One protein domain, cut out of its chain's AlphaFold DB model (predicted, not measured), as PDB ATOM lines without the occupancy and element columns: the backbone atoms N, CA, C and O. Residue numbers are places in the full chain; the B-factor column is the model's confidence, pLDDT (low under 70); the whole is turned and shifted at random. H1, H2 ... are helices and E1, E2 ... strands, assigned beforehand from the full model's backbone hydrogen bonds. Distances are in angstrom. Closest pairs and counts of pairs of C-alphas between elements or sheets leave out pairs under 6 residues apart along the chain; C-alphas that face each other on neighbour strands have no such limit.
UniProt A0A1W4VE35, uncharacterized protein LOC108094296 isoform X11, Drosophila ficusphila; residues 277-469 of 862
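AT A GLANCE: This is residues 277 to 469 of the 862 residues of the protein "uncharacterized protein LOC108094296 isoform X11" of Drosophila ficusphila (UniProt A0A1W4VE35). Two lobes stand side by side along the longest axis, each a twisted sheet of four strands with helices round it; the sheets follow each other edge to edge, E4 of the first near E6 of the second. H4 covers one face of the first sheet and H5 one face of the second, while E3-E4 and E7-E8 are hairpins. The 193 printed residues hold ten named helices and eight named strands, in the order E1 H1 H2 E2 H3 E3 E4 H4 H5 E5 H6 H7 E6 H8 E7 E8 H9 H10. The sheets, E2 E1 E3 E4 and E6 E5 E7 E8, are both mixed, and the class is mixed, helices and strands. The whole is compact, radius of gyration of the C-alphas 17.2 A, with spans of 51 by 33 by 32 A.

HOW THE PARTS SIT: E1, residues 277 to 282, H1, 290 to 297, H2, 301 to 307, and E2, 310 to 314, form a strand-helix-strand unit, parallel neighbour strands with helices between, its crossover right-handed; N 312 and O 279 are 2.8 A apart. E1 is antiparallel to E3, residues 330 to 335, with N 280 and O 332 at 2.8 A. E3 and E4, residues 338 to 341, form a hairpin, with N 340 and O 333 at 2.7 A. H1 and H3, residues 319 to 322, only graze this sheet. H4, residues 349 to 359, is on the same face as H2, at a height over the sheet of 10.9 A; the closest C-alphas of H4 and E3 are those of Leu 356 and Tyr 333, 7.4 A apart. H5, residues 370 to 379, is on one face of the second sheet, two layers, at a height of 9.3 A. E5, residues 382 to 387, H6, 396 to 404, H7, 408 to 413, and E6, 417 to 421, form another right-handed unit, with N 386 and O 419 at 2.8 A. H5 touches H8, residues 425 to 429, closest at C-alphas 370 and 426, 5.8 A. E7, residues 437 to 442, is antiparallel to E5, with N 385 and O 439 at 2.8 A, and makes a hairpin with E8, residues 445 to 448, with N 440 and O 447 at 2.8 A. H6, H7, H8, H9, residues 456 to 463, and H10, 466 to 469, only graze this sheet. O i to N i+4 pairs are all within hydrogen-bond range in H1, H4, H7, H8 and H9, but 2 of 3 in H2, 5 of 6 in H5 and 4 of 5 in H6; H3 and H10 are too short for one.

IN THESE COORDINATES: E1 begins at C-alpha 277 (-42.177, -99.602, -49.533) and H10 ends at C-alpha 469 (-46.934, -127.559, -44.541). E3 is 16.8 A long, H4 15.6 A.

THE WHOLE: The C-alphas farthest apart, of Lys 288 and Glu 467, are 54.3 A apart. The printed part has no cut and no long link. Mean pLDDT of the printed part is 93.0; no printed residue is under 70.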
ATOM      1  N   HIS A 277     -41.530 -99.839 -48.237       95.69
ATOM      2  CA  HIS A 277     -42.177 -99.602 -49.533       95.69
ATOM      3  C   HIS A 277     -41.249 -98.833 -50.490       95.69
ATOM      4  O   HIS A 277     -41.022 -97.627 -50.315       95.69
ATOM      5  N   LEU A 278     -40.739 -99.509 -51.525       97.50
ATOM      6  CA  LEU A 278     -39.762 -98.958 -52.474       97.50
ATOM      7  C   LEU A 278     -40.182 -99.189 -53.934       97.50
ATOM      8  O   LEU A 278     -40.343-100.317 -54.374       97.50
ATOM      9  N   ALA A 279     -40.269 -98.128 -54.725       97.81
ATOM     10  CA  ALA A 279     -40.485 -98.165 -56.167       97.81
ATOM     11  C   ALA A 279     -39.157 -97.951 -56.921       97.81
ATOM     12  O   ALA A 279     -38.511 -96.917 -56.777       97.81
ATOM     13  N   VAL A 280     -38.752 -98.905 -57.763       98.19
ATOM     14  CA  VAL A 280     -37.514 -98.860 -58.558       98.19
ATOM     15  C   VAL A 280     -37.844 -98.795 -60.049       98.19
ATOM     16  O   VAL A 280     -38.378 -99.745 -60.628       98.19
ATOM     17  N   ILE A 281     -37.486 -97.682 -60.696       98.06
ATOM     18  CA  ILE A 281     -37.625 -97.502 -62.145       98.06
ATOM     19  C   ILE A 281     -36.322 -97.892 -62.853       98.06
ATOM     20  O   ILE A 281     -35.321 -97.175 -62.798       98.06
ATOM     21  N   PHE A 282     -36.357 -98.986 -63.607       97.69
ATOM     22  CA  PHE A 282     -35.290 -99.372 -64.529       97.69
ATOM     23  C   PHE A 282     -35.459 -98.634 -65.861       97.69
ATOM     24  O   PHE A 282     -36.550 -98.641 -66.437       97.69
ATOM     25  N   TYR A 283     -34.397 -98.015 -66.383       97.25
ATOM     26  CA  TYR A 283     -34.451 -97.242 -67.635       97.25
ATOM     27  C   TYR A 283     -33.122 -97.250 -68.413       97.25
ATOM     28  O   TYR A 283     -32.101 -97.696 -67.895       97.25
ATOM     29  N   ASP A 284     -33.136 -96.778 -69.667       96.56
ATOM     30  CA  ASP A 284     -31.932 -96.474 -70.465       96.56
ATOM     31  C   ASP A 284     -31.797 -94.950 -70.668       96.56
ATOM     32  O   ASP A 284     -32.617 -94.323 -71.354       96.56
ATOM     33  N   LYS A 285     -30.747 -94.328 -70.109       94.94
ATOM     34  CA  LYS A 285     -30.533 -92.868 -70.203       94.94
ATOM     35  C   LYS A 285     -30.182 -92.356 -71.604       94.94
ATOM     36  O   LYS A 285     -30.302 -91.154 -71.873       94.94
ATOM     37  N   ASP A 286     -29.752 -93.234 -72.512       95.81
ATOM     38  CA  ASP A 286     -29.512 -92.906 -73.920       95.81
ATOM     39  C   ASP A 286     -30.809 -92.990 -74.769       95.81
ATOM     40  O   ASP A 286     -30.860 -92.385 -75.861       95.81
ATOM     41  N   ASP A 287     -31.877 -93.655 -74.292       96.19
ATOM     42  CA  ASP A 287     -33.194 -93.638 -74.947       96.19
ATOM     43  C   ASP A 287     -34.057 -92.425 -74.541       96.19
ATOM     44  O   ASP A 287     -34.002 -91.847 -73.459       96.19
ATOM     45  N   LYS A 288     -34.859 -91.955 -75.495       96.12
ATOM     46  CA  LYS A 288     -35.659 -90.725 -75.386       96.12
ATOM     47  C   LYS A 288     -37.115 -90.985 -75.060       96.12
ATOM     48  O   LYS A 288     -37.849 -90.019 -74.852       96.12
ATOM     49  N   GLN A 289     -37.550 -92.236 -75.144       95.00
ATOM     50  CA  GLN A 289     -38.850 -92.667 -74.674       95.00
ATOM     51  C   GLN A 289     -38.782 -92.870 -73.161       95.00
ATOM     52  O   GLN A 289     -39.565 -92.241 -72.462       95.00
ATOM     53  N   ASP A 290     -37.776 -93.598 -72.683       95.56
ATOM     54  CA  ASP A 290     -37.412 -93.796 -71.276       95.56
ATOM     55  C   ASP A 290     -37.280 -92.463 -70.536       95.56
ATOM     56  O   ASP A 290     -38.092 -92.146 -69.668       95.56
ATOM     57  N   MET A 291     -36.371 -91.591 -70.991       95.31
ATOM     58  CA  MET A 291     -36.231 -90.246 -70.424       95.31
ATOM     59  C   MET A 291     -37.520 -89.418 -70.499       95.31
ATOM     60  O   MET A 291     -37.695 -88.497 -69.708       95.31
ATOM     61  N   ARG A 292     -38.428 -89.687 -71.448       95.19
ATOM     62  CA  ARG A 292     -39.720 -88.990 -71.483       95.19
ATOM     63  C   ARG A 292     -40.680 -89.536 -70.429       95.19
ATOM     64  O   ARG A 292     -41.356 -88.722 -69.823       95.19
ATOM     65  N   ILE A 293     -40.736 -90.852 -70.249       95.06
ATOM     66  CA  ILE A 293     -41.546 -91.517 -69.227       95.06
ATOM     67  C   ILE A 293     -41.119 -91.032 -67.840       95.06
ATOM     68  O   ILE A 293     -41.961 -90.521 -67.112       95.06
ATOM     69  N   LEU A 294     -39.812 -91.032 -67.545       94.56
ATOM     70  CA  LEU A 294     -39.275 -90.466 -66.302       94.56
ATOM     71  C   LEU A 294     -39.768 -89.035 -66.047       94.56
ATOM     72  O   LEU A 294     -40.288 -88.757 -64.981       94.56
ATOM     73  N   ASN A 295     -39.698 -88.139 -67.040       93.44
ATOM     74  CA  ASN A 295     -40.154 -86.745 -66.891       93.44
ATOM     75  C   ASN A 295     -41.669 -86.583 -66.627       93.44
ATOM     76  O   ASN A 295     -42.095 -85.470 -66.326       93.44
ATOM     77  N   GLU A 296     -42.483 -87.623 -66.823       95.06
ATOM     78  CA  GLU A 296     -43.907 -87.607 -66.463       95.06
ATOM     79  C   GLU A 296     -44.063 -88.265 -65.059       95.06
ATOM     80  O   GLU A 296     -44.748 -87.719 -64.203       95.06
ATOM     81  N   LEU A 297     -43.292 -89.317 -64.728       95.94
ATOM     82  CA  LEU A 297     -43.236 -89.909 -63.372       95.94
ATOM     83  C   LEU A 297     -42.684 -88.964 -62.280       95.94
ATOM     84  O   LEU A 297     -43.129 -89.024 -61.140       95.94
ATOM     85  N   GLU A 298     -41.802 -88.021 -62.617       94.62
ATOM     86  CA  GLU A 298     -41.355 -86.954 -61.695       94.62
ATOM     87  C   GLU A 298     -42.526 -86.065 -61.203       94.62
ATOM     88  O   GLU A 298     -42.384 -85.333 -60.228       94.62
ATOM     89  N   ASN A 299     -43.710 -86.110 -61.841       94.62
ATOM     90  CA  ASN A 299     -44.893 -85.377 -61.369       94.62
ATOM     91  C   ASN A 299     -45.582 -86.034 -60.154       94.62
ATOM     92  O   ASN A 299     -46.388 -85.359 -59.512       94.62
ATOM     93  N   ILE A 300     -45.307 -87.315 -59.856       95.56
ATOM     94  CA  ILE A 300     -45.950 -88.067 -58.756       95.56
ATOM     95  C   ILE A 300     -45.038 -88.308 -57.546       95.56
ATOM     96  O   ILE A 300     -45.542 -88.681 -56.493       95.56
ATOM     97  N   ASP A 301     -43.735 -88.044 -57.670       93.38
ATOM     98  CA  ASP A 301     -42.720 -88.188 -56.611       93.38
ATOM     99  C   ASP A 301     -43.142 -87.500 -55.296       93.38
ATOM    100  O   ASP A 301     -43.318 -88.131 -54.255       93.38
ATOM    101  N   ASP A 302     -43.499 -86.219 -55.406       91.69
ATOM    102  CA  ASP A 302     -44.056 -85.381 -54.342       91.69
ATOM    103  C   ASP A 302     -45.288 -86.031 -53.655       91.69
ATOM    104  O   ASP A 302     -45.546 -85.792 -52.476       91.69
ATOM    105  N   GLU A 303     -46.109 -86.813 -54.361       95.19
ATOM    106  CA  GLU A 303     -47.297 -87.473 -53.788       95.19
ATOM    107  C   GLU A 303     -46.962 -88.841 -53.163       95.19
ATOM    108  O   GLU A 303     -47.513 -89.164 -52.108       95.19
ATOM    109  N   LEU A 304     -46.013 -89.587 -53.737       95.00
ATOM    110  CA  LEU A 304     -45.492 -90.846 -53.188       95.00
ATOM    111  C   LEU A 304     -44.750 -90.629 -51.862       95.00
ATOM    112  O   LEU A 304     -45.034 -91.324 -50.884       95.00
ATOM    113  N   GLU A 305     -43.901 -89.601 -51.782       90.88
ATOM    114  CA  GLU A 305     -43.163 -89.229 -50.567       90.88
ATOM    115  C   GLU A 305     -44.118 -88.946 -49.388       90.88
ATOM    116  O   GLU A 305     -43.912 -89.414 -48.266       90.88
ATOM    117  N   LYS A 306     -45.232 -88.244 -49.648       93.19
ATOM    118  CA  LYS A 306     -46.267 -87.930 -48.639       93.19
ATOM    119  C   LYS A 306     -47.033 -89.159 -48.150       93.19
ATOM    120  O   LYS A 306     -47.536 -89.147 -47.027       93.19
ATOM    121  N   GLU A 307     -47.152 -90.183 -48.987       95.25
ATOM    122  CA  GLU A 307     -47.789 -91.463 -48.659       95.25
ATOM    123  C   GLU A 307     -46.757 -92.487 -48.127       95.25
ATOM    124  O   GLU A 307     -47.124 -93.582 -47.693       95.25
ATOM    125  N   GLY A 308     -45.471 -92.116 -48.074       93.88
ATOM    126  CA  GLY A 308     -44.374 -92.928 -47.548       93.88
ATOM    127  C   GLY A 308     -43.980 -94.084 -48.467       93.88
ATOM    128  O   GLY A 308     -43.762 -95.188 -47.977       93.88
ATOM    129  N   ILE A 309     -43.971 -93.855 -49.780       96.12
ATOM    130  CA  ILE A 309     -43.370 -94.753 -50.773       96.12
ATOM    131  C   ILE A 309     -42.119 -94.048 -51.292       96.12
ATOM    132  O   ILE A 309     -42.217 -92.952 -51.843       96.12
ATOM    133  N   VAL A 310     -40.950 -94.658 -51.107       96.12
ATOM    134  CA  VAL A 310     -39.700 -94.150 -51.689       96.12
ATOM    135  C   VAL A 310     -39.679 -94.535 -53.163       96.12
ATOM    136  O   VAL A 310     -39.973 -95.679 -53.488       96.12
ATOM    137  N   ILE A 311     -39.321 -93.619 -54.062       96.69
ATOM    138  CA  ILE A 311     -39.142 -93.925 -55.486       96.69
ATOM    139  C   ILE A 311     -37.727 -93.565 -55.939       96.69
ATOM    140  O   ILE A 311     -37.208 -92.509 -55.599       96.69
ATOM    141  N   VAL A 312     -37.088 -94.458 -56.693       97.38
ATOM    142  CA  VAL A 312     -35.716 -94.309 -57.202       97.38
ATOM    143  C   VAL A 312     -35.628 -94.763 -58.659       97.38
ATOM    144  O   VAL A 312     -36.496 -95.487 -59.155       97.38
ATOM    145  N   ARG A 313     -34.565 -94.373 -59.370       97.00
ATOM    146  CA  ARG A 313     -34.285 -94.826 -60.742       97.00
ATOM    147  C   ARG A 313     -32.884 -95.414 -60.893       97.00
ATOM    148  O   ARG A 313     -31.950 -94.997 -60.215       97.00
ATOM    149  N   ILE A 314     -32.727 -96.341 -61.834       96.69
ATOM    150  CA  ILE A 314     -31.459 -97.026 -62.105       96.69
ATOM    151  C   ILE A 314     -31.232 -97.239 -63.613       96.69
ATOM    152  O   ILE A 314     -32.050 -97.834 -64.318       96.69
ATOM    153  N   ASP A 315     -30.081 -96.771 -64.110       95.75
ATOM    154  CA  ASP A 315     -29.606 -96.953 -65.495       95.75
ATOM    155  C   ASP A 315     -28.704 -98.200 -65.609       95.75
ATOM    156  O   ASP A 315     -27.557 -98.143 -66.056       95.75
ATOM    157  N   ASN A 316     -29.203 -99.356 -65.158       95.38
ATOM    158  CA  ASN A 316     -28.469-100.622 -65.213       95.38
ATOM    159  C   ASN A 316     -29.277-101.710 -65.940       95.38
ATOM    160  O   ASN A 316     -30.016-102.506 -65.365       95.38
ATOM    161  N   ALA A 317     -29.088-101.784 -67.259       94.75
ATOM    162  CA  ALA A 317     -29.713-102.801 -68.105       94.75
ATOM    163  C   ALA A 317     -29.089-104.211 -67.970       94.75
ATOM    164  O   ALA A 317     -29.482-105.112 -68.723       94.75
ATOM    165  N   ALA A 318     -28.086-104.420 -67.110       94.94
ATOM    166  CA  ALA A 318     -27.680-105.760 -66.681       94.94
ATOM    167  C   ALA A 318     -28.548-106.194 -65.495       94.94
ATOM    168  O   ALA A 318     -29.223-107.212 -65.617       94.94
ATOM    169  N   GLU A 319     -28.626-105.347 -64.469       95.00
ATOM    170  CA  GLU A 319     -29.459-105.519 -63.274       95.00
ATOM    171  C   GLU A 319     -30.927-105.787 -63.614       95.00
ATOM    172  O   GLU A 319     -31.505-106.779 -63.183       95.00
ATOM    173  N   ALA A 320     -31.509-104.982 -64.510       95.75
ATOM    174  CA  ALA A 320     -32.893-105.161 -64.953       95.75
ATOM    175  C   ALA A 320     -33.189-106.594 -65.459       95.75
ATOM    176  O   ALA A 320     -34.293-107.108 -65.294       95.75
ATOM    177  N   LYS A 321     -32.198-107.280 -66.049       94.81
ATOM    178  CA  LYS A 321     -32.369-108.659 -66.542       94.81
ATOM    179  C   LYS A 321     -32.308-109.714 -65.447       94.81
ATOM    180  O   LYS A 321     -32.762-110.825 -65.702       94.81
ATOM    181  N   GLU A 322     -31.755-109.404 -64.281       94.44
ATOM    182  CA  GLU A 322     -31.771-110.318 -63.132       94.44
ATOM    183  C   GLU A 322     -33.198-110.429 -62.561       94.44
ATOM    184  O   GLU A 322     -33.584-111.494 -62.092       94.44
ATOM    185  N   TYR A 323     -34.024-109.396 -62.776       94.75
ATOM    186  CA  TYR A 323     -35.477-109.380 -62.553       94.75
ATOM    187  C   TYR A 323     -36.318-109.811 -63.780       94.75
ATOM    188  O   TYR A 323     -37.539-109.669 -63.776       94.75
ATOM    189  N   GLY A 324     -35.704-110.310 -64.861       94.25
ATOM    190  CA  GLY A 324     -36.420-110.740 -66.078       94.25
ATOM    191  C   GLY A 324     -36.881-109.611 -67.018       94.25
ATOM    192  O   GLY A 324     -37.571-109.865 -68.007       94.25
ATOM    193  N   LEU A 325     -36.486-108.355 -66.771       94.94
ATOM    194  CA  LEU A 325     -36.946-107.194 -67.541       94.94
ATOM    195  C   LEU A 325     -36.244-107.109 -68.910       94.94
ATOM    196  O   LEU A 325     -35.173-106.519 -69.086       94.94
ATOM    197  N   ASP A 326     -36.876-107.703 -69.923       89.75
ATOM    198  CA  ASP A 326     -36.389-107.719 -71.309       89.75
ATOM    199  C   ASP A 326     -36.601-106.370 -72.044       89.75
ATOM    200  O   ASP A 326     -36.035-106.138 -73.123       89.75
ATOM    201  N   HIS A 327     -37.441-105.479 -71.497       91.44
ATOM    202  CA  HIS A 327     -37.855-104.194 -72.077       91.44
ATOM    203  C   HIS A 327     -37.787-103.068 -71.037       91.44
ATOM    204  O   HIS A 327     -38.162-103.272 -69.889       91.44
ATOM    205  N   LEU A 328     -37.326-101.886 -71.464       94.88
ATOM    206  CA  LEU A 328     -37.207-100.679 -70.643       94.88
ATOM    207  C   LEU A 328     -38.029 -99.516 -71.257       94.88
ATOM    208  O   LEU A 328     -38.260 -99.526 -72.476       94.88
ATOM    209  N   PRO A 329     -38.498 -98.553 -70.438       96.25
ATOM    210  CA  PRO A 329     -38.392 -98.554 -68.980       96.25
ATOM    211  C   PRO A 329     -39.381 -99.543 -68.346       96.25
ATOM    212  O   PRO A 329     -40.363 -99.936 -68.978       96.25
ATOM    213  N   ALA A 330     -39.114 -99.925 -67.103       97.25
ATOM    214  CA  ALA A 330     -39.938-100.826 -66.302       97.25
ATOM    215  C   ALA A 330     -39.934-100.368 -64.837       97.25
ATOM    216  O   ALA A 330     -38.988 -99.715 -64.397       97.25
ATOM    217  N   LEU A 331     -40.989-100.697 -64.093       97.81
ATOM    218  CA  LEU A 331     -41.160-100.341 -62.686       97.81
ATOM    219  C   LEU A 331     -41.391-101.615 -61.875       97.81
ATOM    220  O   LEU A 331     -42.303-102.380 -62.190       97.81
ATOM    221  N   ILE A 332     -40.579-101.804 -60.839       97.94
ATOM    222  CA  ILE A 332     -40.809-102.801 -59.792       97.94
ATOM    223  C   ILE A 332     -41.103-102.044 -58.501       97.94
ATOM    224  O   ILE A 332     -40.387-101.106 -58.157       97.94
ATOM    225  N   TYR A 333     -42.157-102.440 -57.807       97.56
ATOM    226  CA  TYR A 333     -42.441-102.027 -56.439       97.56
ATOM    227  C   TYR A 333     -42.000-103.144 -55.494       97.56
ATOM    228  O   TYR A 333     -42.133-104.307 -55.842       97.56
ATOM    229  N   PHE A 334     -41.451-102.807 -54.338       96.06
ATOM    230  CA  PHE A 334     -41.056-103.747 -53.300       96.06
ATOM    231  C   PHE A 334     -41.849-103.430 -52.037       96.06
ATOM    232  O   PHE A 334     -41.802-102.290 -51.566       96.06
ATOM    233  N   GLU A 335     -42.516-104.440 -51.487       92.25
ATOM    234  CA  GLU A 335     -43.167-104.404 -50.178       92.25
ATOM    235  C   GLU A 335     -42.536-105.482 -49.303       92.25
ATOM    236  O   GLU A 335     -42.500-106.648 -49.683       92.25
ATOM    237  N   ASN A 336     -41.942-105.103 -48.168       88.00
ATOM    238  CA  ASN A 336     -41.263-106.046 -47.265       88.00
ATOM    239  C   ASN A 336     -40.254-106.983 -47.977       88.00
ATOM    240  O   ASN A 336     -40.107-108.152 -47.624       88.00
ATOM    241  N   LYS A 337     -39.524-106.434 -48.964       91.50
ATOM    242  CA  LYS A 337     -38.575-107.109 -49.883       91.50
ATOM    243  C   LYS A 337     -39.210-107.946 -51.005       91.50
ATOM    244  O   LYS A 337     -38.475-108.355 -51.903       91.50
ATOM    245  N   ILE A 338     -40.529-108.150 -51.021       92.00
ATOM    246  CA  ILE A 338     -41.246-108.874 -52.081       92.00
ATOM    247  C   ILE A 338     -41.468-107.944 -53.287       92.00
ATOM    248  O   ILE A 338     -42.066-106.880 -53.130       92.00
ATOM    249  N   PRO A 339     -40.954-108.279 -54.488       94.94
ATOM    250  CA  PRO A 339     -41.097-107.442 -55.677       94.94
ATOM    251  C   PRO A 339     -42.384-107.724 -56.472       94.94
ATOM    252  O   PRO A 339     -42.592-108.841 -56.936       94.94
ATOM    253  N   ALA A 340     -43.152-106.677 -56.767       94.94
ATOM    254  CA  ALA A 340     -44.284-106.651 -57.692       94.94
ATOM    255  C   ALA A 340     -43.935-105.897 -58.988       94.94
ATOM    256  O   ALA A 340     -43.411-104.777 -58.960       94.94
ATOM    257  N   LEU A 341     -44.249-106.480 -60.148       96.62
ATOM    258  CA  LEU A 341     -44.052-105.856 -61.458       96.62
ATOM    259  C   LEU A 341     -45.268-105.011 -61.871       96.62
ATOM    260  O   LEU A 341     -46.393-105.499 -61.920       96.62
ATOM    261  N   TYR A 342     -45.036-103.764 -62.291       96.19
ATOM    262  CA  TYR A 342     -46.084-102.962 -62.926       96.19
ATOM    263  C   TYR A 342     -46.218-103.275 -64.426       96.19
ATOM    264  O   TYR A 342     -45.342-102.940 -65.228       96.19
ATOM    265  N   GLU A 343     -47.357-103.844 -64.826       91.50
ATOM    266  CA  GLU A 343     -47.661-104.199 -66.225       91.50
ATOM    267  C   GLU A 343     -48.318-103.073 -67.063       91.50
ATOM    268  O   GLU A 343     -48.539-103.228 -68.271       91.50
ATOM    269  N   GLY A 344     -48.683-101.945 -66.443       91.81
ATOM    270  CA  GLY A 344     -49.460-100.875 -67.081       91.81
ATOM    271  C   GLY A 344     -48.656 -99.911 -67.973       91.81
ATOM    272  O   GLY A 344     -47.470-100.089 -68.255       91.81
ATOM    273  N   ASP A 345     -49.297 -98.831 -68.443       93.56
ATOM    274  CA  ASP A 345     -48.624 -97.814 -69.271       93.56
ATOM    275  C   ASP A 345     -47.914 -96.767 -68.398       93.56
ATOM    276  O   ASP A 345     -48.541 -95.841 -67.886       93.56
ATOM    277  N   LEU A 346     -46.585 -96.868 -68.272       95.94
ATOM    278  CA  LEU A 346     -45.755 -95.896 -67.540       95.94
ATOM    279  C   LEU A 346     -45.823 -94.456 -68.096       95.94
ATOM    280  O   LEU A 346     -45.367 -93.525 -67.440       95.94
ATOM    281  N   MET A 347     -46.393 -94.224 -69.289       94.31
ATOM    282  CA  MET A 347     -46.710 -92.862 -69.758       94.31
ATOM    283  C   MET A 347     -47.921 -92.230 -69.043       94.31
ATOM    284  O   MET A 347     -48.233 -91.070 -69.332       94.31
ATOM    285  N   ASN A 348     -48.635 -92.973 -68.191       96.19
ATOM    286  CA  ASN A 348     -49.828 -92.526 -67.477       96.19
ATOM    287  C   ASN A 348     -49.548 -92.406 -65.969       96.19
ATOM    288  O   ASN A 348     -49.860 -93.305 -65.193       96.19
ATOM    289  N   GLU A 349     -48.962 -91.277 -65.566       95.94
ATOM    290  CA  GLU A 349     -48.571 -90.973 -64.177       95.94
ATOM    291  C   GLU A 349     -49.712 -91.184 -63.156       95.94
ATOM    292  O   GLU A 349     -49.482 -91.769 -62.101       95.94
ATOM    293  N   ASP A 350     -50.954 -90.823 -63.514       96.88
ATOM    294  CA  ASP A 350     -52.161 -91.032 -62.692       96.88
ATOM    295  C   ASP A 350     -52.408 -92.528 -62.366       96.88
ATOM    296  O   ASP A 350     -52.874 -92.857 -61.278       96.88
ATOM    297  N   GLU A 351     -52.128 -93.435 -63.311       96.94
ATOM    298  CA  GLU A 351     -52.384 -94.887 -63.200       96.94
ATOM    299  C   GLU A 351     -51.261 -95.601 -62.441       96.94
ATOM    300  O   GLU A 351     -51.535 -96.484 -61.632       96.94
ATOM    301  N   VAL A 352     -50.014 -95.154 -62.627       97.69
ATOM    302  CA  VAL A 352     -48.861 -95.613 -61.837       97.69
ATOM    303  C   VAL A 352     -49.030 -95.233 -60.367       97.69
ATOM    304  O   VAL A 352     -48.825 -96.068 -59.489       97.69
ATOM    305  N   LEU A 353     -49.456 -93.994 -60.091       97.31
ATOM    306  CA  LEU A 353     -49.752 -93.542 -58.734       97.31
ATOM    307  C   LEU A 353     -50.932 -94.312 -58.124       97.31
ATOM    308  O   LEU A 353     -50.831 -94.753 -56.983       97.31
ATOM    309  N   GLU A 354     -52.040 -94.502 -58.856       96.44
ATOM    310  CA  GLU A 354     -53.178 -95.286 -58.350       96.44
ATOM    311  C   GLU A 354     -52.758 -96.724 -58.012       96.44
ATOM    312  O   GLU A 354     -53.130 -97.210 -56.948       96.44
ATOM    313  N   TRP A 355     -51.927 -97.366 -58.842       96.50
ATOM    314  CA  TRP A 355     -51.399 -98.706 -58.575       96.50
ATOM    315  C   TRP A 355     -50.491 -98.753 -57.335       96.50
ATOM    316  O   TRP A 355     -50.789 -99.506 -56.411       96.50
ATOM    317  N   LEU A 356     -49.463 -97.898 -57.245       96.81
ATOM    318  CA  LEU A 356     -48.558 -97.838 -56.081       96.81
ATOM    319  C   LEU A 356     -49.314 -97.585 -54.762       96.81
ATOM    320  O   LEU A 356     -48.998 -98.169 -53.728       96.81
ATOM    321  N   LEU A 357     -50.347 -96.736 -54.797       95.75
ATOM    322  CA  LEU A 357     -51.192 -96.464 -53.633       95.75
ATOM    323  C   LEU A 357     -52.194 -97.581 -53.317       95.75
ATOM    324  O   LEU A 357     -52.728 -97.565 -52.207       95.75
ATOM    325  N   VAL A 358     -52.488 -98.480 -54.259       93.50
ATOM    326  CA  VAL A 358     -53.268 -99.698 -54.007       93.50
ATOM    327  C   VAL A 358     -52.386-100.722 -53.309       93.50
ATOM    328  O   VAL A 358     -52.754-101.089 -52.201       93.50
ATOM    329  N   GLN A 359     -51.214-101.072 -53.867       92.44
ATOM    330  CA  GLN A 359     -50.278-102.042 -53.263       92.44
ATOM    331  C   GLN A 359     -50.061-101.743 -51.764       92.44
ATOM    332  O   GLN A 359     -50.498-102.497 -50.907       92.44
ATOM    333  N   LYS A 360     -49.606-100.526 -51.431       91.81
ATOM    334  CA  LYS A 360     -49.384-100.097 -50.036       91.81
ATOM    335  C   LYS A 360     -50.626-100.121 -49.109       91.81
ATOM    336  O   LYS A 360     -50.511 -99.961 -47.893       91.81
ATOM    337  N   LYS A 361     -51.852-100.170 -49.641       90.19
ATOM    338  CA  LYS A 361     -53.097-100.012 -48.851       90.19
ATOM    339  C   LYS A 361     -53.967-101.257 -48.799       90.19
ATOM    340  O   LYS A 361     -54.974-101.238 -48.081       90.19
ATOM    341  N   THR A 362     -53.629-102.287 -49.559       86.44
ATOM    342  CA  THR A 362     -54.370-103.541 -49.659       86.44
ATOM    343  C   THR A 362     -53.377-104.654 -49.927       86.44
ATOM    344  O   THR A 362     -52.646-104.531 -50.903       86.44
ATOM    345  N   ALA A 363     -53.427-105.732 -49.139       81.81
ATOM    346  CA  ALA A 363     -52.840-107.003 -49.549       81.81
ATOM    347  C   ALA A 363     -53.360-107.332 -50.959       81.81
ATOM    348  O   ALA A 363     -54.573-107.236 -51.213       81.81
ATOM    349  N   THR A 364     -52.429-107.543 -51.883       89.81
ATOM    350  CA  THR A 364     -52.704-107.960 -53.254       89.81
ATOM    351  C   THR A 364     -51.574-108.852 -53.730       89.81
ATOM    352  O   THR A 364     -50.427-108.402 -53.755       89.81
ATOM    353  N   ILE A 365     -51.936-110.023 -54.235       93.06
ATOM    354  CA  ILE A 365     -51.024-111.060 -54.715       93.06
ATOM    355  C   ILE A 365     -50.094-110.464 -55.788       93.06
ATOM    356  O   ILE A 365     -50.562-110.019 -56.844       93.06
ATOM    357  N   GLU A 366     -48.775-110.459 -55.565       94.38
ATOM    358  CA  GLU A 366     -47.858-109.739 -56.457       94.38
ATOM    359  C   GLU A 366     -47.651-110.453 -57.800       94.38
ATOM    360  O   GLU A 366     -47.390-111.657 -57.863       94.38
ATOM    361  N   GLU A 367     -47.690-109.704 -58.906       95.06
ATOM    362  CA  GLU A 367     -47.346-110.227 -60.234       95.06
ATOM    363  C   GLU A 367     -45.824-110.223 -60.441       95.06
ATOM    364  O   GLU A 367     -45.161-109.184 -60.349       95.06
ATOM    365  N   VAL A 368     -45.266-111.401 -60.741       96.75
ATOM    366  CA  VAL A 368     -43.817-111.635 -60.815       96.75
ATOM    367  C   VAL A 368     -43.364-112.261 -62.135       96.75
ATOM    368  O   VAL A 368     -44.069-113.049 -62.768       96.75
ATOM    369  N   THR A 369     -42.124-111.967 -62.537       95.88
ATOM    370  CA  THR A 369     -41.478-112.599 -63.701       95.88
ATOM    371  C   THR A 369     -40.994-114.022 -63.403       95.88
ATOM    372  O   THR A 369     -40.779-114.406 -62.251       95.88
ATOM    373  N   ASP A 370     -40.726-114.800 -64.459       95.06
ATOM    374  CA  ASP A 370     -40.091-116.126 -64.384       95.06
ATOM    375  C   ASP A 370     -38.748-116.113 -63.603       95.06
ATOM    376  O   ASP A 370     -38.372-117.123 -62.999       95.06
ATOM    377  N   GLU A 371     -38.006-114.998 -63.639       95.19
ATOM    378  CA  GLU A 371     -36.753-114.776 -62.906       95.19
ATOM    379  C   GLU A 371     -36.987-114.445 -61.424       95.19
ATOM    380  O   GLU A 371     -36.439-115.139 -60.564       95.19
ATOM    381  N   ILE A 372     -37.844-113.460 -61.124       96.12
ATOM    382  CA  ILE A 372     -38.220-113.082 -59.749       96.12
ATOM    383  C   ILE A 372     -38.755-114.298 -58.990       96.12
ATOM    384  O   ILE A 372     -38.292-114.618 -57.896       96.12
ATOM    385  N   LEU A 373     -39.676-115.032 -59.616       96.06
ATOM    386  CA  LEU A 373     -40.290-116.223 -59.047       96.06
ATOM    387  C   LEU A 373     -39.260-117.300 -58.674       96.06
ATOM    388  O   LEU A 373     -39.429-118.025 -57.694       96.06
ATOM    389  N   VAL A 374     -38.183-117.433 -59.455       95.75
ATOM    390  CA  VAL A 374     -37.100-118.374 -59.139       95.75
ATOM    391  C   VAL A 374     -36.312-117.919 -57.915       95.75
ATOM    392  O   VAL A 374     -35.899-118.786 -57.146       95.75
ATOM    393  N   ASN A 375     -36.109-116.618 -57.715       94.19
ATOM    394  CA  ASN A 375     -35.430-116.103 -56.525       94.19
ATOM    395  C   ASN A 375     -36.303-116.323 -55.283       94.19
ATOM    396  O   ASN A 375     -35.848-116.997 -54.363       94.19
ATOM    397  N   LEU A 376     -37.588-115.944 -55.333       94.94
ATOM    398  CA  LEU A 376     -38.542-116.162 -54.237       94.94
ATOM    399  C   LEU A 376     -38.596-117.634 -53.788       94.94
ATOM    400  O   LEU A 376     -38.378-117.935 -52.618       94.94
ATOM    401  N   ILE A 377     -38.774-118.574 -54.728       94.19
ATOM    402  CA  ILE A 377     -38.783-120.025 -54.441       94.19
ATOM    403  C   ILE A 377     -37.436-120.520 -53.873       94.19
ATOM    404  O   ILE A 377     -37.383-121.562 -53.218       94.19
ATOM    405  N   ASN A 378     -36.320-119.840 -54.158       91.75
ATOM    406  CA  ASN A 378     -35.011-120.218 -53.629       91.75
ATOM    407  C   ASN A 378     -34.730-119.633 -52.240       91.75
ATOM    408  O   ASN A 378     -34.001-120.283 -51.487       91.75
ATOM    409  N   GLU A 379     -35.233-118.442 -51.941       89.69
ATOM    410  CA  GLU A 379     -34.887-117.661 -50.749       89.69
ATOM    411  C   GLU A 379     -35.863-117.896 -49.594       89.69
ATOM    412  O   GLU A 379     -35.418-117.978 -48.451       89.69
ATOM    413  N   HIS A 380     -37.145-118.125 -49.888       88.94
ATOM    414  CA  HIS A 380     -38.181-118.347 -48.879       88.94
ATOM    415  C   HIS A 380     -38.578-119.825 -48.759       88.94
ATOM    416  O   HIS A 380     -38.513-120.599 -49.721       88.94
ATOM    417  N   GLU A 381     -38.980-120.231 -47.552       87.75
ATOM    418  CA  GLU A 381     -39.354-121.618 -47.255       87.75
ATOM    419  C   GLU A 381     -40.742-121.960 -47.823       87.75
ATOM    420  O   GLU A 381     -40.905-123.027 -48.417       87.75
ATOM    421  N   TYR A 382     -41.690-121.021 -47.751       91.81
ATOM    422  CA  TYR A 382     -43.070-121.172 -48.213       91.81
ATOM    423  C   TYR A 382     -43.428-120.113 -49.261       91.81
ATOM    424  O   TYR A 382     -43.435-118.921 -48.970       91.81
ATOM    425  N   VAL A 383     -43.731-120.556 -50.487       95.31
ATOM    426  CA  VAL A 383     -44.166-119.675 -51.588       95.31
ATOM    427  C   VAL A 383     -45.333-120.311 -52.337       95.31
ATOM    428  O   VAL A 383     -45.183-121.344 -52.998       95.31
ATOM    429  N   VAL A 384     -46.506-119.693 -52.272       96.88
ATOM    430  CA  VAL A 384     -47.684-120.065 -53.057       96.88
ATOM    431  C   VAL A 384     -47.654-119.301 -54.377       96.88
ATOM    432  O   VAL A 384     -47.374-118.110 -54.426       96.88
ATOM    433  N   VAL A 385     -47.912-120.005 -55.480       97.31
ATOM    434  CA  VAL A 385     -47.783-119.450 -56.830       97.31
ATOM    435  C   VAL A 385     -49.031-119.741 -57.646       97.31
ATOM    436  O   VAL A 385     -49.327-120.900 -57.978       97.31
ATOM    437  N   PHE A 386     -49.747-118.685 -58.019       96.81
ATOM    438  CA  PHE A 386     -50.862-118.746 -58.948       96.81
ATOM    439  C   PHE A 386     -50.375-118.540 -60.384       96.81
ATOM    440  O   PHE A 386     -50.268-117.429 -60.893       96.81
ATOM    441  N   PHE A 387     -50.104-119.641 -61.088       95.69
ATOM    442  CA  PHE A 387     -49.799-119.576 -62.516       95.69
ATOM    443  C   PHE A 387     -51.084-119.273 -63.302       95.69
ATOM    444  O   PHE A 387     -51.849-120.194 -63.628       95.69
ATOM    445  N   THR A 388     -51.314-118.001 -63.628       93.00
ATOM    446  CA  THR A 388     -52.422-117.537 -64.483       93.00
ATOM    447  C   THR A 388     -52.214-117.991 -65.925       93.00
ATOM    448  O   THR A 388     -53.151-118.468 -66.576       93.00
ATOM    449  N   GLY A 389     -50.967-117.916 -66.407       89.00
ATOM    450  CA  GLY A 389     -50.667-117.923 -67.836       89.00
ATOM    451  C   GLY A 389     -51.263-116.693 -68.549       89.00
ATOM    452  O   GLY A 389     -51.924-115.879 -67.915       89.00
ATOM    453  N   PRO A 390     -51.123-116.577 -69.885       85.38
ATOM    454  CA  PRO A 390     -51.638-115.418 -70.616       85.38
ATOM    455  C   PRO A 390     -53.157-115.271 -70.443       85.38
ATOM    456  O   PRO A 390     -53.917-116.080 -70.993       85.38
ATOM    457  N   CYS A 391     -53.573-114.251 -69.690       83.88
ATOM    458  CA  CYS A 391     -54.944-114.021 -69.237       83.88
ATOM    459  C   CYS A 391     -55.495-112.717 -69.842       83.88
ATOM    460  O   CYS A 391     -54.861-111.670 -69.739       83.88
ATOM    461  N   GLU A 392     -56.673-112.738 -70.482       79.88
ATOM    462  CA  GLU A 392     -57.350-111.483 -70.867       79.88
ATOM    463  C   GLU A 392     -58.286-110.995 -69.727       79.88
ATOM    464  O   GLU A 392     -58.977-111.815 -69.117       79.88
ATOM    465  N   PRO A 393     -58.396-109.676 -69.450       76.56
ATOM    466  CA  PRO A 393     -59.284-109.163 -68.399       76.56
ATOM    467  C   PRO A 393     -60.748-109.607 -68.564       76.56
ATOM    468  O   PRO A 393     -61.356-109.442 -69.631       76.56
ATOM    469  N   GLY A 394     -61.340-110.135 -67.492       75.00
ATOM    470  CA  GLY A 394     -62.662-110.763 -67.476       75.00
ATOM    471  C   GLY A 394     -62.700-112.226 -67.943       75.00
ATOM    472  O   GLY A 394     -63.792-112.739 -68.221       75.00
ATOM    473  N   GLU A 395     -61.553-112.897 -68.082       86.75
ATOM    474  CA  GLU A 395     -61.477-114.360 -68.187       86.75
ATOM    475  C   GLU A 395     -61.561-115.042 -66.807       86.75
ATOM    476  O   GLU A 395     -61.700-114.401 -65.769       86.75
ATOM    477  N   THR A 396     -61.549-116.380 -66.775       83.00
ATOM    478  CA  THR A 396     -61.674-117.124 -65.509       83.00
ATOM    479  C   THR A 396     -60.469-116.930 -64.597       83.00
ATOM    480  O   THR A 396     -60.655-116.881 -63.397       83.00
ATOM    481  N   CYS A 397     -59.262-116.786 -65.151       86.69
ATOM    482  CA  CYS A 397     -58.039-116.513 -64.388       86.69
ATOM    483  C   CYS A 397     -58.141-115.210 -63.578       86.69
ATOM    484  O   CYS A 397     -57.889-115.245 -62.383       86.69
ATOM    485  N   ASP A 398     -58.611-114.122 -64.195       86.44
ATOM    486  CA  ASP A 398     -58.915-112.843 -63.534       86.44
ATOM    487  C   ASP A 398     -59.966-113.020 -62.421       86.44
ATOM    488  O   ASP A 398     -59.753-112.613 -61.285       86.44
ATOM    489  N   HIS A 399     -61.077-113.715 -62.692       87.25
ATOM    490  CA  HIS A 399     -62.096-113.977 -61.664       87.25
ATOM    491  C   HIS A 399     -61.611-114.826 -60.482       87.25
ATOM    492  O   HIS A 399     -62.045-114.568 -59.363       87.25
ATOM    493  N   THR A 400     -60.757-115.818 -60.730       91.00
ATOM    494  CA  THR A 400     -60.153-116.656 -59.691       91.00
ATOM    495  C   THR A 400     -59.120-115.862 -58.885       91.00
ATOM    496  O   THR A 400     -59.161-115.922 -57.663       91.00
ATOM    497  N   LEU A 401     -58.255-115.068 -59.533       91.44
ATOM    498  CA  LEU A 401     -57.280-114.207 -58.850       91.44
ATOM    499  C   LEU A 401     -57.987-113.256 -57.873       91.44
ATOM    500  O   LEU A 401     -57.731-113.330 -56.683       91.44
ATOM    501  N   ASN A 402     -59.000-112.513 -58.343       88.88
ATOM    502  CA  ASN A 402     -59.823-111.609 -57.518       88.88
ATOM    503  C   ASN A 402     -60.536-112.278 -56.315       88.88
ATOM    504  O   ASN A 402     -61.055-111.561 -55.460       88.88
ATOM    505  N   ALA A 403     -60.666-113.611 -56.285       90.25
ATOM    506  CA  ALA A 403     -61.172-114.343 -55.119       90.25
ATOM    507  C   ALA A 403     -60.028-114.704 -54.158       90.25
ATOM    508  O   ALA A 403     -60.165-114.559 -52.947       90.25
ATOM    509  N   LEU A 404     -58.876-115.100 -54.704       94.00
ATOM    510  CA  LEU A 404     -57.663-115.407 -53.950       94.00
ATOM    511  C   LEU A 404     -57.086-114.175 -53.222       94.00
ATOM    512  O   LEU A 404     -56.579-114.344 -52.121       94.00
ATOM    513  N   GLU A 405     -57.279-112.951 -53.735       92.12
ATOM    514  CA  GLU A 405     -56.947-111.698 -53.011       92.12
ATOM    515  C   GLU A 405     -57.613-111.599 -51.618       92.12
ATOM    516  O   GLU A 405     -57.234-110.773 -50.795       92.12
ATOM    517  N   SER A 406     -58.674-112.376 -51.351       91.31
ATOM    518  CA  SER A 406     -59.408-112.326 -50.075       91.31
ATOM    519  C   SER A 406     -58.805-113.166 -48.949       91.31
ATOM    520  O   SER A 406     -59.316-113.098 -47.833       91.31
ATOM    521  N   ILE A 407     -57.772-113.960 -49.252       93.62
ATOM    522  CA  ILE A 407     -57.030-114.787 -48.287       93.62
ATOM    523  C   ILE A 407     -55.556-114.372 -48.186       93.62
ATOM    524  O   ILE A 407     -54.800-114.987 -47.440       93.62
ATOM    525  N   ASP A 408     -55.152-113.364 -48.957       92.31
ATOM    526  CA  ASP A 408     -53.782-112.871 -49.072       92.31
ATOM    527  C   ASP A 408     -53.274-112.323 -47.729       92.31
ATOM    528  O   ASP A 408     -52.234-112.746 -47.231       92.31
ATOM    529  N   ASP A 409     -54.104-111.525 -47.048       89.81
ATOM    530  CA  ASP A 409     -53.818-111.004 -45.710       89.81
ATOM    531  C   ASP A 409     -53.687-112.112 -44.649       89.81
ATOM    532  O   ASP A 409     -52.839-112.020 -43.761       89.81
ATOM    533  N   GLU A 410     -54.468-113.194 -44.741       90.62
ATOM    534  CA  GLU A 410     -54.316-114.356 -43.853       90.62
ATOM    535  C   GLU A 410     -53.029-115.165 -44.133       90.62
ATOM    536  O   GLU A 410     -52.475-115.766 -43.206       90.62
ATOM    537  N   LEU A 411     -52.517-115.165 -45.371       91.69
ATOM    538  CA  LEU A 411     -51.268-115.844 -45.747       91.69
ATOM    539  C   LEU A 411     -50.021-115.016 -45.411       91.69
ATOM    540  O   LEU A 411     -49.071-115.575 -44.857       91.69
ATOM    541  N   ASP A 412     -50.055-113.699 -45.624       88.56
ATOM    542  CA  ASP A 412     -49.038-112.756 -45.140       88.56
ATOM    543  C   ASP A 412     -48.874-112.856 -43.622       88.56
ATOM    544  O   ASP A 412     -47.763-112.975 -43.098       88.56
ATOM    545  N   GLU A 413     -49.994-112.886 -42.888       87.00
ATOM    546  CA  GLU A 413     -49.974-113.087 -41.441       87.00
ATOM    547  C   GLU A 413     -49.368-114.450 -41.040       87.00
ATOM    548  O   GLU A 413     -48.754-114.552 -39.974       87.00
ATOM    549  N   ALA A 414     -49.479-115.479 -41.884       86.94
ATOM    550  CA  ALA A 414     -48.835-116.782 -41.694       86.94
ATOM    551  C   ALA A 414     -47.367-116.836 -42.177       86.94
ATOM    552  O   ALA A 414     -46.696-117.843 -41.949       86.94
ATOM    553  N   GLY A 415     -46.849-115.777 -42.812       88.00
ATOM    554  CA  GLY A 415     -45.502-115.746 -43.400       88.00
ATOM    555  C   GLY A 415     -45.371-116.538 -44.708       88.00
ATOM    556  O   GLY A 415     -44.269-116.959 -45.066       88.00
ATOM    557  N   ILE A 416     -46.485-116.776 -45.410       91.88
ATOM    558  CA  ILE A 416     -46.544-117.540 -46.660       91.88
ATOM    559  C   ILE A 416     -46.712-116.564 -47.826       91.88
ATOM    560  O   ILE A 416     -47.804-116.068 -48.071       91.88
ATOM    561  N   ILE A 417     -45.640-116.341 -48.587       93.88
ATOM    562  CA  ILE A 417     -45.648-115.417 -49.734       93.88
ATOM    563  C   ILE A 417     -46.567-115.949 -50.834       93.88
ATOM    564  O   ILE A 417     -46.396-117.095 -51.271       93.88
ATOM    565  N   PHE A 418     -47.484-115.118 -51.331       95.75
ATOM    566  CA  PHE A 418     -48.425-115.488 -52.384       95.75
ATOM    567  C   PHE A 418     -48.259-114.606 -53.626       95.75
ATOM    568  O   PHE A 418     -48.608-113.439 -53.632       95.75
ATOM    569  N   VAL A 419     -47.766-115.191 -54.724       96.44
ATOM    570  CA  VAL A 419     -47.512-114.459 -55.979       96.44
ATOM    571  C   VAL A 419     -48.265-115.032 -57.182       96.44
ATOM    572  O   VAL A 419     -48.526-116.238 -57.278       96.44
ATOM    573  N   THR A 420     -48.576-114.176 -58.154       95.88
ATOM    574  CA  THR A 420     -49.134-114.525 -59.468       95.88
ATOM    575  C   THR A 420     -48.074-114.404 -60.565       95.88
ATOM    576  O   THR A 420     -47.096-113.671 -60.448       95.88
ATOM    577  N   THR A 421     -48.218-115.194 -61.634       94.88
ATOM    578  CA  THR A 421     -47.419-114.993 -62.849       94.88
ATOM    579  C   THR A 421     -48.164-115.400 -64.125       94.88
ATOM    580  O   THR A 421     -48.634-116.547 -64.253       94.88
ATOM    581  N   GLU A 422     -48.230-114.500 -65.116       92.38
ATOM    582  CA  GLU A 422     -48.620-114.843 -66.496       92.38
ATOM    583  C   GLU A 422     -47.533-115.641 -67.228       92.38
ATOM    584  O   GLU A 422     -47.788-116.311 -68.246       92.38
ATOM    585  N   ASP A 423     -46.316-115.614 -66.686       92.38
ATOM    586  CA  ASP A 423     -45.154-116.211 -67.292       92.38
ATOM    587  C   ASP A 423     -45.194-117.742 -67.209       92.38
ATOM    588  O   ASP A 423     -45.783-118.384 -66.333       92.38
ATOM    589  N   THR A 424     -44.623-118.392 -68.224       91.81
ATOM    590  CA  THR A 424     -44.845-119.837 -68.409       91.81
ATOM    591  C   THR A 424     -43.570-120.660 -68.480       91.81
ATOM    592  O   THR A 424     -43.644-121.861 -68.774       91.81
ATOM    593  N   GLY A 425     -42.380-120.087 -68.312       91.75
ATOM    594  CA  GLY A 425     -41.142-120.863 -68.403       91.75
ATOM    595  C   GLY A 425     -40.907-121.707 -67.148       91.75
ATOM    596  O   GLY A 425     -40.649-122.910 -67.289       91.75
ATOM    597  N   VAL A 426     -41.101-121.149 -65.951       92.94
ATOM    598  CA  VAL A 426     -41.063-121.830 -64.646       92.94
ATOM    599  C   VAL A 426     -42.182-122.860 -64.536       92.94
ATOM    600  O   VAL A 426     -41.898-124.034 -64.287       92.94
ATOM    601  N   ALA A 427     -43.419-122.486 -64.873       91.88
ATOM    602  CA  ALA A 427     -44.573-123.390 -64.908       91.88
ATOM    603  C   ALA A 427     -44.277-124.704 -65.669       91.88
ATOM    604  O   ALA A 427     -44.562-125.815 -65.205       91.88
ATOM    605  N   LYS A 428     -43.615-124.606 -66.835       91.56
ATOM    606  CA  LYS A 428     -43.218-125.775 -67.644       91.56
ATOM    607  C   LYS A 428     -42.141-126.641 -66.976       91.56
ATOM    608  O   LYS A 428     -42.139-127.851 -67.226       91.56
ATOM    609  N   LYS A 429     -41.228-126.064 -66.175       93.38
ATOM    610  CA  LYS A 429     -40.210-126.809 -65.398       93.38
ATOM    611  C   LYS A 429     -40.909-127.679 -64.349       93.38
ATOM    612  O   LYS A 429     -40.687-128.889 -64.324       93.38
ATOM    613  N   TYR A 430     -41.852-127.091 -63.612       92.25
ATOM    614  CA  TYR A 430     -42.676-127.755 -62.596       92.25
ATOM    615  C   TYR A 430     -43.915-128.461 -63.168       92.25
ATOM    616  O   TYR A 430     -44.910-128.678 -62.488       92.25
ATOM    617  N   ASN A 431     -43.843-128.901 -64.431       91.81
ATOM    618  CA  ASN A 431     -44.785-129.847 -65.034       91.81
ATOM    619  C   ASN A 431     -46.255-129.357 -65.151       91.81
ATOM    620  O   ASN A 431     -47.116-130.157 -65.556       91.81
ATOM    621  N   VAL A 432     -46.510-128.059 -64.920       92.50
ATOM    622  CA  VAL A 432     -47.779-127.357 -65.181       92.50
ATOM    623  C   VAL A 432     -48.031-127.310 -66.694       92.50
ATOM    624  O   VAL A 432     -47.142-127.044 -67.507       92.50
ATOM    625  N   LYS A 433     -49.253-127.674 -67.101       89.56
ATOM    626  CA  LYS A 433     -49.653-127.850 -68.519       89.56
ATOM    627  C   LYS A 433     -51.016-127.255 -68.861       89.56
ATOM    628  O   LYS A 433     -51.417-127.276 -70.023       89.56
ATOM    629  N   THR A 434     -51.733-126.807 -67.845       89.88
ATOM    630  CA  THR A 434     -53.097-126.290 -67.876       89.88
ATOM    631  C   THR A 434     -53.130-125.143 -66.889       89.88
ATOM    632  O   THR A 434     -52.554-125.293 -65.815       89.88
ATOM    633  N   TYR A 435     -53.787-124.059 -67.274       91.50
ATOM    634  CA  TYR A 435     -53.873-122.818 -66.517       91.50
ATOM    635  C   TYR A 435     -55.361-122.417 -66.391       91.50
ATOM    636  O   TYR A 435     -56.138-122.817 -67.274       91.50
ATOM    637  N   PRO A 436     -55.765-121.674 -65.345       92.94
ATOM    638  CA  PRO A 436     -54.943-121.293 -64.190       92.94
ATOM    639  C   PRO A 436     -54.516-122.506 -63.341       92.94
ATOM    640  O   PRO A 436     -55.093-123.597 -63.461       92.94
ATOM    641  N   ARG A 437     -53.458-122.357 -62.535       94.44
ATOM    642  CA  ARG A 437     -52.955-123.424 -61.657       94.44
ATOM    643  C   ARG A 437     -52.230-122.880 -60.429       94.44
ATOM    644  O   ARG A 437     -51.143-122.338 -60.563       94.44
ATOM    645  N   LEU A 438     -52.769-123.171 -59.250       96.25
ATOM    646  CA  LEU A 438     -52.082-122.962 -57.978       96.25
ATOM    647  C   LEU A 438     -51.056-124.079 -57.701       96.25
ATOM    648  O   LEU A 438     -51.333-125.268 -57.935       96.25
ATOM    649  N   VAL A 439     -49.874-123.694 -57.224       96.94
ATOM    650  CA  VAL A 439     -48.794-124.584 -56.772       96.94
ATOM    651  C   VAL A 439     -48.177-123.985 -55.515       96.94
ATOM    652  O   VAL A 439     -47.789-122.826 -55.533       96.94
ATOM    653  N   PHE A 440     -48.064-124.777 -54.455       95.88
ATOM    654  CA  PHE A 440     -47.389-124.392 -53.224       95.88
ATOM    655  C   PHE A 440     -45.975-124.974 -53.237       95.88
ATOM    656  O   PHE A 440     -45.803-126.183 -53.408       95.88
ATOM    657  N   PHE A 441     -44.962-124.121 -53.134       93.50
ATOM    658  CA  PHE A 441     -43.565-124.509 -53.018       93.50
ATOM    659  C   PHE A 441     -43.162-124.494 -51.550       93.50
ATOM    660  O   PHE A 441     -43.303-123.475 -50.883       93.50
ATOM    661  N   ARG A 442     -42.641-125.629 -51.082       89.56
ATOM    662  CA  ARG A 442     -42.227-125.842 -49.691       89.56
ATOM    663  C   ARG A 442     -40.776-126.296 -49.716       89.56
ATOM    664  O   ARG A 442     -40.478-127.363 -50.262       89.56
ATOM    665  N   ASN A 443     -39.851-125.426 -49.311       85.56
ATOM    666  CA  ASN A 443     -38.402-125.586 -49.500       85.56
ATOM    667  C   ASN A 443     -38.057-126.066 -50.936       85.56
ATOM    668  O   ASN A 443     -37.278-126.996 -51.162       85.56
ATOM    669  N   ARG A 444     -38.663-125.406 -51.938       89.56
ATOM    670  CA  ARG A 444     -38.542-125.671 -53.391       89.56
ATOM    671  C   ARG A 444     -39.236-126.938 -53.923       89.56
ATOM    672  O   ARG A 444     -39.189-127.146 -55.143       89.56
ATOM    673  N   ASP A 445     -39.881-127.767 -53.096       88.69
ATOM    674  CA  ASP A 445     -40.688-128.899 -53.582       88.69
ATOM    675  C   ASP A 445     -42.115-128.449 -53.969       88.69
ATOM    676  O   ASP A 445     -42.789-127.813 -53.158       88.69
ATOM    677  N   PRO A 446     -42.585-128.723 -55.206       92.81
ATOM    678  CA  PRO A 446     -43.868-128.232 -55.709       92.81
ATOM    679  C   PRO A 446     -45.041-129.173 -55.386       92.81
ATOM    680  O   PRO A 446     -45.262-130.178 -56.076       92.81
ATOM    681  N   LEU A 447     -45.895-128.774 -54.448       93.44
ATOM    682  CA  LEU A 447     -47.188-129.409 -54.218       93.44
ATOM    683  C   LEU A 447     -48.272-128.733 -55.074       93.44
ATOM    684  O   LEU A 447     -48.470-127.521 -55.049       93.44
ATOM    685  N   HIS A 448     -48.991-129.507 -55.887       94.94
ATOM    686  CA  HIS A 448     -50.034-128.954 -56.753       94.94
ATOM    687  C   HIS A 448     -51.427-129.086 -56.128       94.94
ATOM    688  O   HIS A 448     -51.898-130.213 -55.962       94.94
ATOM    689  N   PHE A 449     -52.150-127.975 -55.971       95.81
ATOM    690  CA  PHE A 449     -53.546-127.994 -55.523       95.81
ATOM    691  C   PHE A 449     -54.452-128.841 -56.437       95.81
ATOM    692  O   PHE A 449     -54.240-128.929 -57.656       95.81
ATOM    693  N   THR A 450     -55.480-129.491 -55.884       92.62
ATOM    694  CA  THR A 450     -56.407-130.338 -56.669       92.62
ATOM    695  C   THR A 450     -57.898-130.113 -56.405       92.62
ATOM    696  O   THR A 450     -58.699-130.769 -57.079       92.62
ATOM    697  N   GLY A 451     -58.249-129.194 -55.500       92.56
ATOM    698  CA  GLY A 451     -59.622-128.761 -55.221       92.56
ATOM    699  C   GLY A 451     -60.174-127.772 -56.254       92.56
ATOM    700  O   GLY A 451     -59.682-127.708 -57.392       92.56
ATOM    701  N   ASP A 452     -61.210-127.026 -55.870       91.69
ATOM    702  CA  ASP A 452     -61.780-125.939 -56.667       91.69
ATOM    703  C   ASP A 452     -61.042-124.621 -56.386       91.69
ATOM    704  O   ASP A 452     -60.838-124.244 -55.241       91.69
ATOM    705  N   LEU A 453     -60.590-123.932 -57.437       92.62
ATOM    706  CA  LEU A 453     -59.864-122.661 -57.285       92.62
ATOM    707  C   LEU A 453     -60.811-121.475 -57.062       92.62
ATOM    708  O   LEU A 453     -60.368-120.429 -56.609       92.62
ATOM    709  N   ASP A 454     -62.098-121.639 -57.386       88.75
ATOM    710  CA  ASP A 454     -63.135-120.628 -57.153       88.75
ATOM    711  C   ASP A 454     -63.734-120.726 -55.719       88.75
ATOM    712  O   ASP A 454     -64.760-120.100 -55.443       88.75
ATOM    713  N   ASP A 455     -63.141-121.539 -54.831       93.75
ATOM    714  CA  ASP A 455     -63.518-121.721 -53.418       93.75
ATOM    715  C   ASP A 455     -62.333-121.301 -52.520       93.75
ATOM    716  O   ASP A 455     -61.440-122.092 -52.217       93.75
ATOM    717  N   GLU A 456     -62.302-120.013 -52.159       93.69
ATOM    718  CA  GLU A 456     -61.238-119.376 -51.363       93.69
ATOM    719  C   GLU A 456     -61.020-120.071 -50.001       93.69
ATOM    720  O   GLU A 456     -59.876-120.314 -49.611       93.69
ATOM    721  N   ASP A 457     -62.107-120.531 -49.360       93.06
ATOM    722  CA  ASP A 457     -62.075-121.328 -48.125       93.06
ATOM    723  C   ASP A 457     -61.352-122.686 -48.330       93.06
ATOM    724  O   ASP A 457     -60.616-123.127 -47.446       93.06
ATOM    725  N   GLU A 458     -61.542-123.377 -49.471       95.38
ATOM    726  CA  GLU A 458     -60.856-124.657 -49.767       95.38
ATOM    727  C   GLU A 458     -59.354-124.448 -50.015       95.38
ATOM    728  O   GLU A 458     -58.540-125.291 -49.629       95.38
ATOM    729  N   VAL A 459     -58.980-123.329 -50.643       96.06
ATOM    730  CA  VAL A 459     -57.577-122.994 -50.928       96.06
ATOM    731  C   VAL A 459     -56.824-122.625 -49.651       96.06
ATOM    732  O   VAL A 459     -55.776-123.215 -49.392       96.06
ATOM    733  N   LEU A 460     -57.363-121.721 -48.829       94.00
ATOM    734  CA  LEU A 460     -56.764-121.317 -47.553       94.00
ATOM    735  C   LEU A 460     -56.648-122.495 -46.576       94.00
ATOM    736  O   LEU A 460     -55.596-122.706 -45.966       94.00
ATOM    737  N   ALA A 461     -57.710-123.301 -46.463       92.25
ATOM    738  CA  ALA A 461     -57.691-124.496 -45.628       92.25
ATOM    739  C   ALA A 461     -56.664-125.525 -46.112       92.25
ATOM    740  O   ALA A 461     -56.135-126.251 -45.287       92.25
ATOM    741  N   TRP A 462     -56.370-125.592 -47.415       94.94
ATOM    742  CA  TRP A 462     -55.304-126.445 -47.939       94.94
ATOM    743  C   TRP A 462     -53.910-125.860 -47.692       94.94
ATOM    744  O   TRP A 462     -53.038-126.595 -47.259       94.94
ATOM    745  N   ILE A 463     -53.671-124.567 -47.932       93.88
ATOM    746  CA  ILE A 463     -52.336-123.962 -47.747       93.88
ATOM    747  C   ILE A 463     -51.893-124.016 -46.278       93.88
ATOM    748  O   ILE A 463     -50.718-124.238 -46.003       93.88
ATOM    749  N   THR A 464     -52.833-123.834 -45.347       88.44
ATOM    750  CA  THR A 464     -52.560-123.779 -43.900       88.44
ATOM    751  C   THR A 464     -52.774-125.115 -43.175       88.44
ATOM    752  O   THR A 464     -52.766-125.144 -41.944       88.44
ATOM    753  N   ASP A 465     -53.008-126.206 -43.907       88.56
ATOM    754  CA  ASP A 465     -53.136-127.567 -43.372       88.56
ATOM    755  C   ASP A 465     -51.761-128.144 -43.014       88.56
ATOM    756  O   ASP A 465     -50.788-127.957 -43.739       88.56
ATOM    757  N   ASP A 466     -51.691-128.853 -41.892       79.00
ATOM    758  CA  ASP A 466     -50.439-129.299 -41.273       79.00
ATOM    759  C   ASP A 466     -49.701-130.345 -42.136       79.00
ATOM    760  O   ASP A 466     -48.557-130.123 -42.535       79.00
ATOM    761  N   GLU A 467     -50.416-131.385 -42.610       83.88
ATOM    762  CA  GLU A 467     -49.916-132.346 -43.622       83.88
ATOM    763  C   GLU A 467     -49.469-131.637 -44.924       83.88
ATOM    764  O   GLU A 467     -48.681-132.161 -45.721       83.88
ATOM    765  N   THR A 468     -50.009-130.443 -45.191       87.56
ATOM    766  CA  THR A 468     -49.660-129.628 -46.356       87.56
ATOM    767  C   THR A 468     -48.473-128.698 -46.101       87.56
ATOM    768  O   THR A 468     -47.797-128.352 -47.071       87.56
ATOM    769  N   LEU A 469     -48.127-128.352 -44.863       86.56
ATOM    770  CA  LEU A 469     -46.934-127.559 -44.541       86.56
ATOM    771  C   LEU A 469     -45.674-128.422 -44.368       86.56
ATOM    772  O   LEU A 469     -44.596-127.941 -44.721       86.56
TER     773      LEU A 469